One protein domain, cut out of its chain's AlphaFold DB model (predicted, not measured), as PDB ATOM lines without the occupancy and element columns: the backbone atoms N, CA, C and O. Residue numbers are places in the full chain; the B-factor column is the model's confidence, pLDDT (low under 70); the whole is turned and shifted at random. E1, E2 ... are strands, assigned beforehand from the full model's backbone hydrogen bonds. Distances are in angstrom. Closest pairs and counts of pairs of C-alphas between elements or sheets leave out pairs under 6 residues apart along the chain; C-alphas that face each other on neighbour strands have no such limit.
ATOM      1  N   VAL A   6     116.030 120.613 142.047       94.94
ATOM      2  CA  VAL A   6     115.253 120.326 140.841       94.94
ATOM      3  C   VAL A   6     115.158 118.826 140.613       94.94
ATOM      4  O   VAL A   6     116.164 118.122 140.629       94.94
ATOM      5  N   PHE A   7     113.944 118.337 140.376       95.81
ATOM      6  CA  PHE A   7     113.686 116.942 140.027       95.81
ATOM      7  C   PHE A   7     113.096 116.857 138.623       95.81
ATOM      8  O   PHE A   7     112.158 117.584 138.295       95.81
ATOM      9  N   ILE A   8     113.633 115.967 137.792       95.19
ATOM     10  CA  ILE A   8     113.120 115.740 136.441       95.19
ATOM     11  C   ILE A   8     112.055 114.651 136.520       95.19
ATOM     12  O   ILE A   8     112.331 113.549 136.984       95.19
ATOM     13  N   VAL A   9     110.841 114.964 136.082       95.75
ATOM     14  CA  VAL A   9     109.739 113.997 136.028       95.75
ATOM     15  C   VAL A   9     109.609 113.391 134.635       95.75
ATOM     16  O   VAL A   9     109.951 114.022 133.638       95.75
ATOM     17  N   ASP A  10     109.026 112.197 134.564       93.94
ATOM     18  CA  ASP A  10     108.801 111.482 133.297       93.94
ATOM     19  C   ASP A  10     107.538 111.933 132.547       93.94
ATOM     20  O   ASP A  10     107.314 111.542 131.403       93.94
ATOM     21  N   HIS A  11     106.679 112.729 133.190       93.19
ATOM     22  CA  HIS A  11     105.417 113.178 132.614       93.19
ATOM     23  C   HIS A  11     105.120 114.634 132.940       93.19
ATOM     24  O   HIS A  11     105.351 115.101 134.054       93.19
ATOM     25  N   ASP A  12     104.516 115.323 131.978       91.12
ATOM     26  CA  ASP A  12     104.268 116.757 132.035       91.12
ATOM     27  C   ASP A  12     103.260 117.168 133.117       91.12
ATOM     28  O   ASP A  12     103.463 118.180 133.776       91.12
ATOM     29  N   TYR A  13     102.231 116.357 133.374       91.88
ATOM     30  CA  TYR A  13     101.242 116.605 134.433       91.88
ATOM     31  C   TYR A  13     101.802 116.485 135.862       91.88
ATOM     32  O   TYR A  13     101.117 116.846 136.817       91.88
ATOM     33  N   LYS A  14     103.018 115.941 136.029       92.56
ATOM     34  CA  LYS A  14     103.720 115.860 137.323       92.56
ATOM     35  C   LYS A  14     104.698 117.019 137.537       92.56
ATOM     36  O   LYS A  14     105.281 117.106 138.617       92.56
ATOM     37  N   ALA A  15     104.938 117.830 136.508       95.31
ATOM     38  CA  ALA A  15     105.874 118.942 136.559       95.31
ATOM     39  C   ALA A  15     105.172 120.241 136.934       95.31
ATOM     40  O   ALA A  15     104.045 120.495 136.516       95.31
ATOM     41  N   ASP A  16     105.906 121.092 137.642       95.31
ATOM     42  CA  ASP A  16     105.531 122.484 137.861       95.31
ATOM     43  C   ASP A  16     105.844 123.327 136.615       95.31
ATOM     44  O   ASP A  16     105.102 124.251 136.285       95.31
ATOM     45  N   TYR A  17     106.929 122.990 135.898       95.56
ATOM     46  CA  TYR A  17     107.372 123.714 134.702       95.56
ATOM     47  C   TYR A  17     107.865 122.790 133.587       95.56
ATOM     48  O   TYR A  17     108.584 121.812 133.819       95.56
ATOM     49  N   LYS A  18     107.567 123.157 132.340       96.25
ATOM     50  CA  LYS A  18     108.129 122.517 131.146       96.25
ATOM     51  C   LYS A  18     109.419 123.219 130.730       96.25
ATOM     52  O   LYS A  18     109.438 124.437 130.547       96.25
ATOM     53  N   VAL A  19     110.496 122.458 130.567       96.31
ATOM     54  CA  VAL A  19     111.837 122.964 130.249       96.31
ATOM     55  C   VAL A  19     112.216 122.604 128.819       96.31
ATOM     56  O   VAL A  19     112.152 121.441 128.429       96.31
ATOM     57  N   PHE A  20     112.677 123.591 128.058       96.56
ATOM     58  CA  PHE A  20     113.283 123.400 126.743       96.56
ATOM     59  C   PHE A  20     114.724 123.905 126.735       96.56
ATOM     60  O   PHE A  20     115.031 124.987 127.249       96.56
ATOM     61  N   PHE A  21     115.615 123.128 126.126       95.94
ATOM     62  CA  PHE A  21     117.014 123.507 126.004       95.94
ATOM     63  C   PHE A  21     117.236 124.405 124.796       95.94
ATOM     64  O   PHE A  21     116.898 124.044 123.672       95.94
ATOM     65  N   VAL A  22     117.854 125.560 125.028       95.19
ATOM     66  CA  VAL A  22     118.240 126.495 123.967       95.19
ATOM     67  C   VAL A  22     119.755 126.556 123.816       95.19
ATOM     68  O   VAL A  22     120.498 126.447 124.791       95.19
ATOM     69  N   ASP A  23     120.218 126.795 122.591       93.56
ATOM     70  CA  ASP A  23     121.653 126.902 122.294       93.56
ATOM     71  C   ASP A  23     122.217 128.311 122.528       93.56
ATOM     72  O   ASP A  23     123.431 128.505 122.571       93.56
ATOM     73  N   GLN A  24     121.349 129.317 122.663       93.38
ATOM     74  CA  GLN A  24     121.731 130.728 122.719       93.38
ATOM     75  C   GLN A  24     121.137 131.405 123.953       93.38
ATOM     76  O   GLN A  24     119.943 131.280 124.215       93.38
ATOM     77  N   SER A  25     121.958 132.167 124.680       90.19
ATOM     78  CA  SER A  25     121.579 132.782 125.962       90.19
ATOM     79  C   SER A  25     120.440 133.792 125.840       90.19
ATOM     80  O   SER A  25     119.597 133.880 126.719       90.19
ATOM     81  N   TYR A  26     120.352 134.525 124.728       92.62
ATOM     82  CA  TYR A  26     119.258 135.481 124.511       92.62
ATOM     83  C   TYR A  26     117.889 134.805 124.307       92.62
ATOM     84  O   TYR A  26     116.864 135.479 124.352       92.62
ATOM     85  N   LYS A  27     117.862 133.484 124.064       93.88
ATOM     86  CA  LYS A  27     116.629 132.685 123.990       93.88
ATOM     87  C   LYS A  27     116.208 132.136 125.354       93.88
ATOM     88  O   LYS A  27     115.152 131.509 125.443       93.88
ATOM     89  N   GLU A  28     117.028 132.317 126.390       94.31
ATOM     90  CA  GLU A  28     116.672 131.902 127.740       94.31
ATOM     91  C   GLU A  28     115.471 132.709 128.236       94.31
ATOM     92  O   GLU A  28     115.367 133.919 128.042       94.31
ATOM     93  N   LYS A  29     114.540 132.013 128.878       95.06
ATOM     94  CA  LYS A  29     113.319 132.583 129.434       95.06
ATOM     95  C   LYS A  29     113.053 131.877 130.746       95.06
ATOM     96  O   LYS A  29     112.999 130.652 130.767       95.06
ATOM     97  N   ASN A  30     112.903 132.635 131.827       93.62
ATOM     98  CA  ASN A  30     112.683 132.095 133.172       93.62
ATOM     99  C   ASN A  30     113.794 131.140 133.667       93.62
ATOM    100  O   ASN A  30     113.606 130.438 134.658       93.62
ATOM    101  N   ALA A  31     114.966 131.126 133.017       90.88
ATOM    102  CA  ALA A  31     116.090 130.265 133.380       90.88
ATOM    103  C   ALA A  31     116.534 130.474 134.834       90.88
ATOM    104  O   ALA A  31     116.889 129.513 135.503       90.88
ATOM    105  N   GLN A  32     116.436 131.700 135.351       90.44
ATOM    106  CA  GLN A  32     116.808 132.077 136.715       90.44
ATOM    107  C   GLN A  32     116.075 131.306 137.826       90.44
ATOM    108  O   GLN A  32     116.554 131.300 138.953       90.44
ATOM    109  N   ILE A  33     114.938 130.662 137.525       89.62
ATOM    110  CA  ILE A  33     114.187 129.845 138.494       89.62
ATOM    111  C   ILE A  33     114.997 128.607 138.897       89.62
ATOM    112  O   ILE A  33     115.007 128.219 140.061       89.62
ATOM    113  N   ILE A  34     115.681 127.997 137.927       90.62
ATOM    114  CA  ILE A  34     116.410 126.735 138.104       90.62
ATOM    115  C   ILE A  34     117.911 126.870 137.814       90.62
ATOM    116  O   ILE A  34     118.670 125.933 138.049       90.62
ATOM    117  N   ALA A  35     118.371 128.008 137.291       90.56
ATOM    118  CA  ALA A  35     119.762 128.197 136.902       90.56
ATOM    119  C   ALA A  35     120.701 128.071 138.109       90.56
ATOM    120  O   ALA A  35     120.538 128.755 139.118       90.56
ATOM    121  N   GLY A  36     121.707 127.202 137.989       86.19
ATOM    122  CA  GLY A  36     122.648 126.921 139.080       86.19
ATOM    123  C   GLY A  36     122.055 126.120 140.247       86.19
ATOM    124  O   GLY A  36     122.689 126.045 141.304       86.19
ATOM    125  N   GLY A  37     120.865 125.538 140.060       89.44
ATOM    126  CA  GLY A  37     120.250 124.588 140.982       89.44
ATOM    127  C   GLY A  37     121.006 123.259 141.092       89.44
ATOM    128  O   GLY A  37     122.035 123.046 140.446       89.44
ATOM    129  N   GLU A  38     120.475 122.362 141.913       93.06
ATOM    130  CA  GLU A  38     120.996 121.009 142.143       93.06
ATOM    131  C   GLU A  38     119.965 119.974 141.688       93.06
ATOM    132  O   GLU A  38     118.784 120.100 142.024       93.06
ATOM    133  N   LEU A  39     120.394 118.967 140.924       92.44
ATOM    134  CA  LEU A  39     119.532 117.843 140.575       92.44
ATOM    135  C   LEU A  39     119.420 116.885 141.754       92.44
ATOM    136  O   LEU A  39     120.416 116.395 142.281       92.44
ATOM    137  N   VAL A  40     118.186 116.589 142.139       94.50
ATOM    138  CA  VAL A  40     117.901 115.578 143.155       94.50
ATOM    139  C   VAL A  40     117.419 114.282 142.512       94.50
ATOM    140  O   VAL A  40     116.846 114.266 141.426       94.50
ATOM    141  N   ASP A  41     117.643 113.188 143.226       91.88
ATOM    142  CA  ASP A  41     117.264 111.816 142.881       91.88
ATOM    143  C   ASP A  41     115.799 111.483 143.210       91.88
ATOM    144  O   ASP A  41     115.257 110.499 142.710       91.88
ATOM    145  N   HIS A  42     115.152 112.297 144.046       92.12
ATOM    146  CA  HIS A  42     113.789 112.067 144.500       92.12
ATOM    147  C   HIS A  42     112.951 113.342 144.532       92.12
ATOM    148  O   HIS A  42     113.410 114.415 144.928       92.12
ATOM    149  N   ASP A  43     111.675 113.185 144.204       89.31
ATOM    150  CA  ASP A  43     110.721 114.277 144.060       89.31
ATOM    151  C   ASP A  43     110.410 114.996 145.384       89.31
ATOM    152  O   ASP A  43     110.221 116.208 145.381       89.31
ATOM    153  N   TYR A  44     110.424 114.289 146.518       90.69
ATOM    154  CA  TYR A  44     110.222 114.877 147.851       90.69
ATOM    155  C   TYR A  44     111.394 115.748 148.326       90.69
ATOM    156  O   TYR A  44     111.248 116.504 149.285       90.69
ATOM    157  N   LYS A  45     112.572 115.625 147.697       91.56
ATOM    158  CA  LYS A  45     113.733 116.485 147.974       91.56
ATOM    159  C   LYS A  45     113.729 117.743 147.107       91.56
ATOM    160  O   LYS A  45     114.482 118.665 147.418       91.56
ATOM    161  N   ALA A  46     112.959 117.755 146.020       93.00
ATOM    162  CA  ALA A  46     112.904 118.872 145.093       93.00
ATOM    163  C   ALA A  46     111.975 119.972 145.588       93.00
ATOM    164  O   ALA A  46     110.907 119.723 146.137       93.00
ATOM    165  N   GLU A  47     112.393 121.199 145.316       93.56
ATOM    166  CA  GLU A  47     111.557 122.389 145.428       93.56
ATOM    167  C   GLU A  47     110.808 122.648 144.117       93.56
ATOM    168  O   GLU A  47     109.744 123.256 144.130       93.56
ATOM    169  N   VAL A  48     111.366 122.186 142.988       93.38
ATOM    170  CA  VAL A  48     110.803 122.380 141.648       93.38
ATOM    171  C   VAL A  48     110.863 121.077 140.850       93.38
ATOM    172  O   VAL A  48     111.937 120.491 140.681       93.38
ATOM    173  N   LYS A  49     109.726 120.637 140.304       95.25
ATOM    174  CA  LYS A  49     109.649 119.506 139.372       95.25
ATOM    175  C   LYS A  49     109.582 120.020 137.940       95.25
ATOM    176  O   LYS A  49     108.755 120.870 137.609       95.25
ATOM    177  N   VAL A  50     110.440 119.495 137.073       95.75
ATOM    178  CA  VAL A  50     110.532 119.925 135.675       95.75
ATOM    179  C   VAL A  50     110.320 118.770 134.710       95.75
ATOM    180  O   VAL A  50     110.813 117.667 134.931       95.75
ATOM    181  N   PHE A  51     109.616 119.033 133.613       96.44
ATOM    182  CA  PHE A  51     109.462 118.087 132.508       96.44
ATOM    183  C   PHE A  51     110.186 118.620 131.278       96.44
ATOM    184  O   PHE A  51     109.924 119.739 130.837       96.44
ATOM    185  N   ILE A  52     111.098 117.833 130.715       95.50
ATOM    186  CA  ILE A  52     111.849 118.244 129.528       95.50
ATOM    187  C   ILE A  52     110.969 118.026 128.297       95.50
ATOM    188  O   ILE A  52     110.484 116.924 128.057       95.50
ATOM    189  N   VAL A  53     110.771 119.081 127.511       96.00
ATOM    190  CA  VAL A  53     110.029 119.031 126.247       96.00
ATOM    191  C   VAL A  53     110.972 119.189 125.063       96.00
ATOM    192  O   VAL A  53     111.975 119.893 125.141       96.00
ATOM    193  N   ASP A  54     110.590 118.612 123.925       93.62
ATOM    194  CA  ASP A  54     111.350 118.722 122.670       93.62
ATOM    195  C   ASP A  54     110.954 119.936 121.821       93.62
ATOM    196  O   ASP A  54     111.460 120.120 120.715       93.62
ATOM    197  N   GLN A  55     109.996 120.743 122.282       92.62
ATOM    198  CA  GLN A  55     109.433 121.845 121.510       92.62
ATOM    199  C   GLN A  55     109.368 123.124 122.341       92.62
ATOM    200  O   GLN A  55     108.700 123.172 123.372       92.62
ATOM    201  N   ASP A  56     109.998 124.174 121.817       90.81
ATOM    202  CA  ASP A  56     110.032 125.549 122.328       90.81
ATOM    203  C   ASP A  56     108.685 126.040 122.878       90.81
ATOM    204  O   ASP A  56     108.610 126.522 124.009       90.81
ATOM    205  N   TYR A  57     107.627 125.917 122.073       91.94
ATOM    206  CA  TYR A  57     106.329 126.533 122.354       91.94
ATOM    207  C   TYR A  57     105.562 125.827 123.477       91.94
ATOM    208  O   TYR A  57     104.560 126.349 123.962       91.94
ATOM    209  N   LYS A  58     106.011 124.629 123.874       92.75
ATOM    210  CA  LYS A  58     105.462 123.877 125.005       92.75
ATOM    211  C   LYS A  58     106.151 124.231 126.321       92.75
ATOM    212  O   LYS A  58     105.740 123.700 127.343       92.75
ATOM    213  N   ALA A  59     107.219 125.027 126.295       95.06
ATOM    214  CA  ALA A  59     108.068 125.258 127.451       95.06
ATOM    215  C   ALA A  59     107.714 126.543 128.201       95.06
ATOM    216  O   ALA A  59     107.594 127.620 127.613       95.06
ATOM    217  N   ASP A  60     107.658 126.429 129.524       95.50
ATOM    218  CA  ASP A  60     107.550 127.553 130.452       95.50
ATOM    219  C   ASP A  60     108.929 128.172 130.729       95.50
ATOM    220  O   ASP A  60     109.060 129.390 130.901       95.50
ATOM    221  N   ILE A  61     109.967 127.324 130.733       95.50
ATOM    222  CA  ILE A  61     111.366 127.680 130.972       95.50
ATOM    223  C   ILE A  61     112.207 127.294 129.754       95.50
ATOM    224  O   ILE A  61     112.218 126.148 129.309       95.50
ATOM    225  N   LYS A  62     112.974 128.255 129.241       96.25
ATOM    226  CA  LYS A  62     114.010 128.036 128.231       96.25
ATOM    227  C   LYS A  62     115.359 128.293 128.872       96.25
ATOM    228  O   LYS A  62     115.584 129.386 129.389       96.25
ATOM    229  N   ILE A  63     116.243 127.307 128.851       95.44
ATOM    230  CA  ILE A  63     117.533 127.385 129.542       95.44
ATOM    231  C   ILE A  63     118.634 126.732 128.717       95.44
ATOM    232  O   ILE A  63     118.412 125.741 128.021       95.44
ATOM    233  N   MET A  64     119.845 127.275 128.786       95.56
ATOM    234  CA  MET A  64     121.000 126.615 128.197       95.56
ATOM    235  C   MET A  64     121.417 125.407 129.038       95.56
ATOM    236  O   MET A  64     121.477 125.482 130.263       95.56
ATOM    237  N   ARG A  65     121.839 124.315 128.387       91.94
ATOM    238  CA  ARG A  65     122.343 123.107 129.080       91.94
ATOM    239  C   ARG A  65     123.457 123.406 130.091       91.94
ATOM    240  O   ARG A  65     123.544 122.750 131.117       91.94
ATOM    241  N   LYS A  66     124.291 124.418 129.823       92.56
ATOM    242  CA  LYS A  66     125.371 124.848 130.730       92.56
ATOM    243  C   LYS A  66     124.870 125.460 132.048       92.56
ATOM    244  O   LYS A  66     125.606 125.423 133.026       92.56
ATOM    245  N   ASN A  67     123.665 126.033 132.042       91.56
ATOM    246  CA  ASN A  67     123.045 126.715 133.180       91.56
ATOM    247  C   ASN A  67     122.056 125.806 133.928       91.56
ATOM    248  O   ASN A  67     121.639 126.148 135.033       91.56
ATOM    249  N   PHE A  68     121.668 124.679 133.326       92.69
ATOM    250  CA  PHE A  68     120.753 123.713 133.923       92.69
ATOM    251  C   PHE A  68     121.334 123.128 135.227       92.69
ATOM    252  O   PHE A  68     122.560 122.978 135.313       92.69
TER     253      PHE A  68
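What this domain is: This is residues 6 to 68 of the 70 residues of an uncharacterized protein of Lentisphaerae bacterium (UniProt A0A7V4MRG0). With little regular structure, this domain is a strongly twisted, curled row of four short strands, E1, E3, E2, E4, and the long loop of residues 22 to 47 runs back from the E4 end to the E1 end across its open side. The printed part has 63 residues, 16 of them in named elements; it is all strand, E1 to E4 along the chain, all parallel, with no named helix. It is compact, with a radius of gyration of the C-alphas of 10.9 A and spans of 32 by 23 by 14 A.

How they stand to each other: Inner strands E3, residues 48 to 52, and E2, residues 17 to 21, are parallel at 48 degrees, with N 19 and O 51 2.8 A apart. Edge strand E1, residues 6 to 8, is parallel to E3 at 36 degrees; N 50 and O 7 are 2.8 A apart. Edge strand E4, residues 61 to 63, is parallel to E2 at 29 degrees; N 61 and O 18 are 2.9 A apart. E1 and E4 are apart.

Where its parts are: E2 spans 13.0 A and E3 12.8 A. C-alpha 6 begins E1 at (115.253, 120.326, 140.841); C-alpha 63 ends E4 at (117.533, 127.385, 129.542).

The domain as a whole: The farthest C-alphas, Tyr 26 and Tyr 44, are 32.4 A apart. The E2 to E3 link is long. The printed part has no cut, and no printed residue is under 70 in pLDDT.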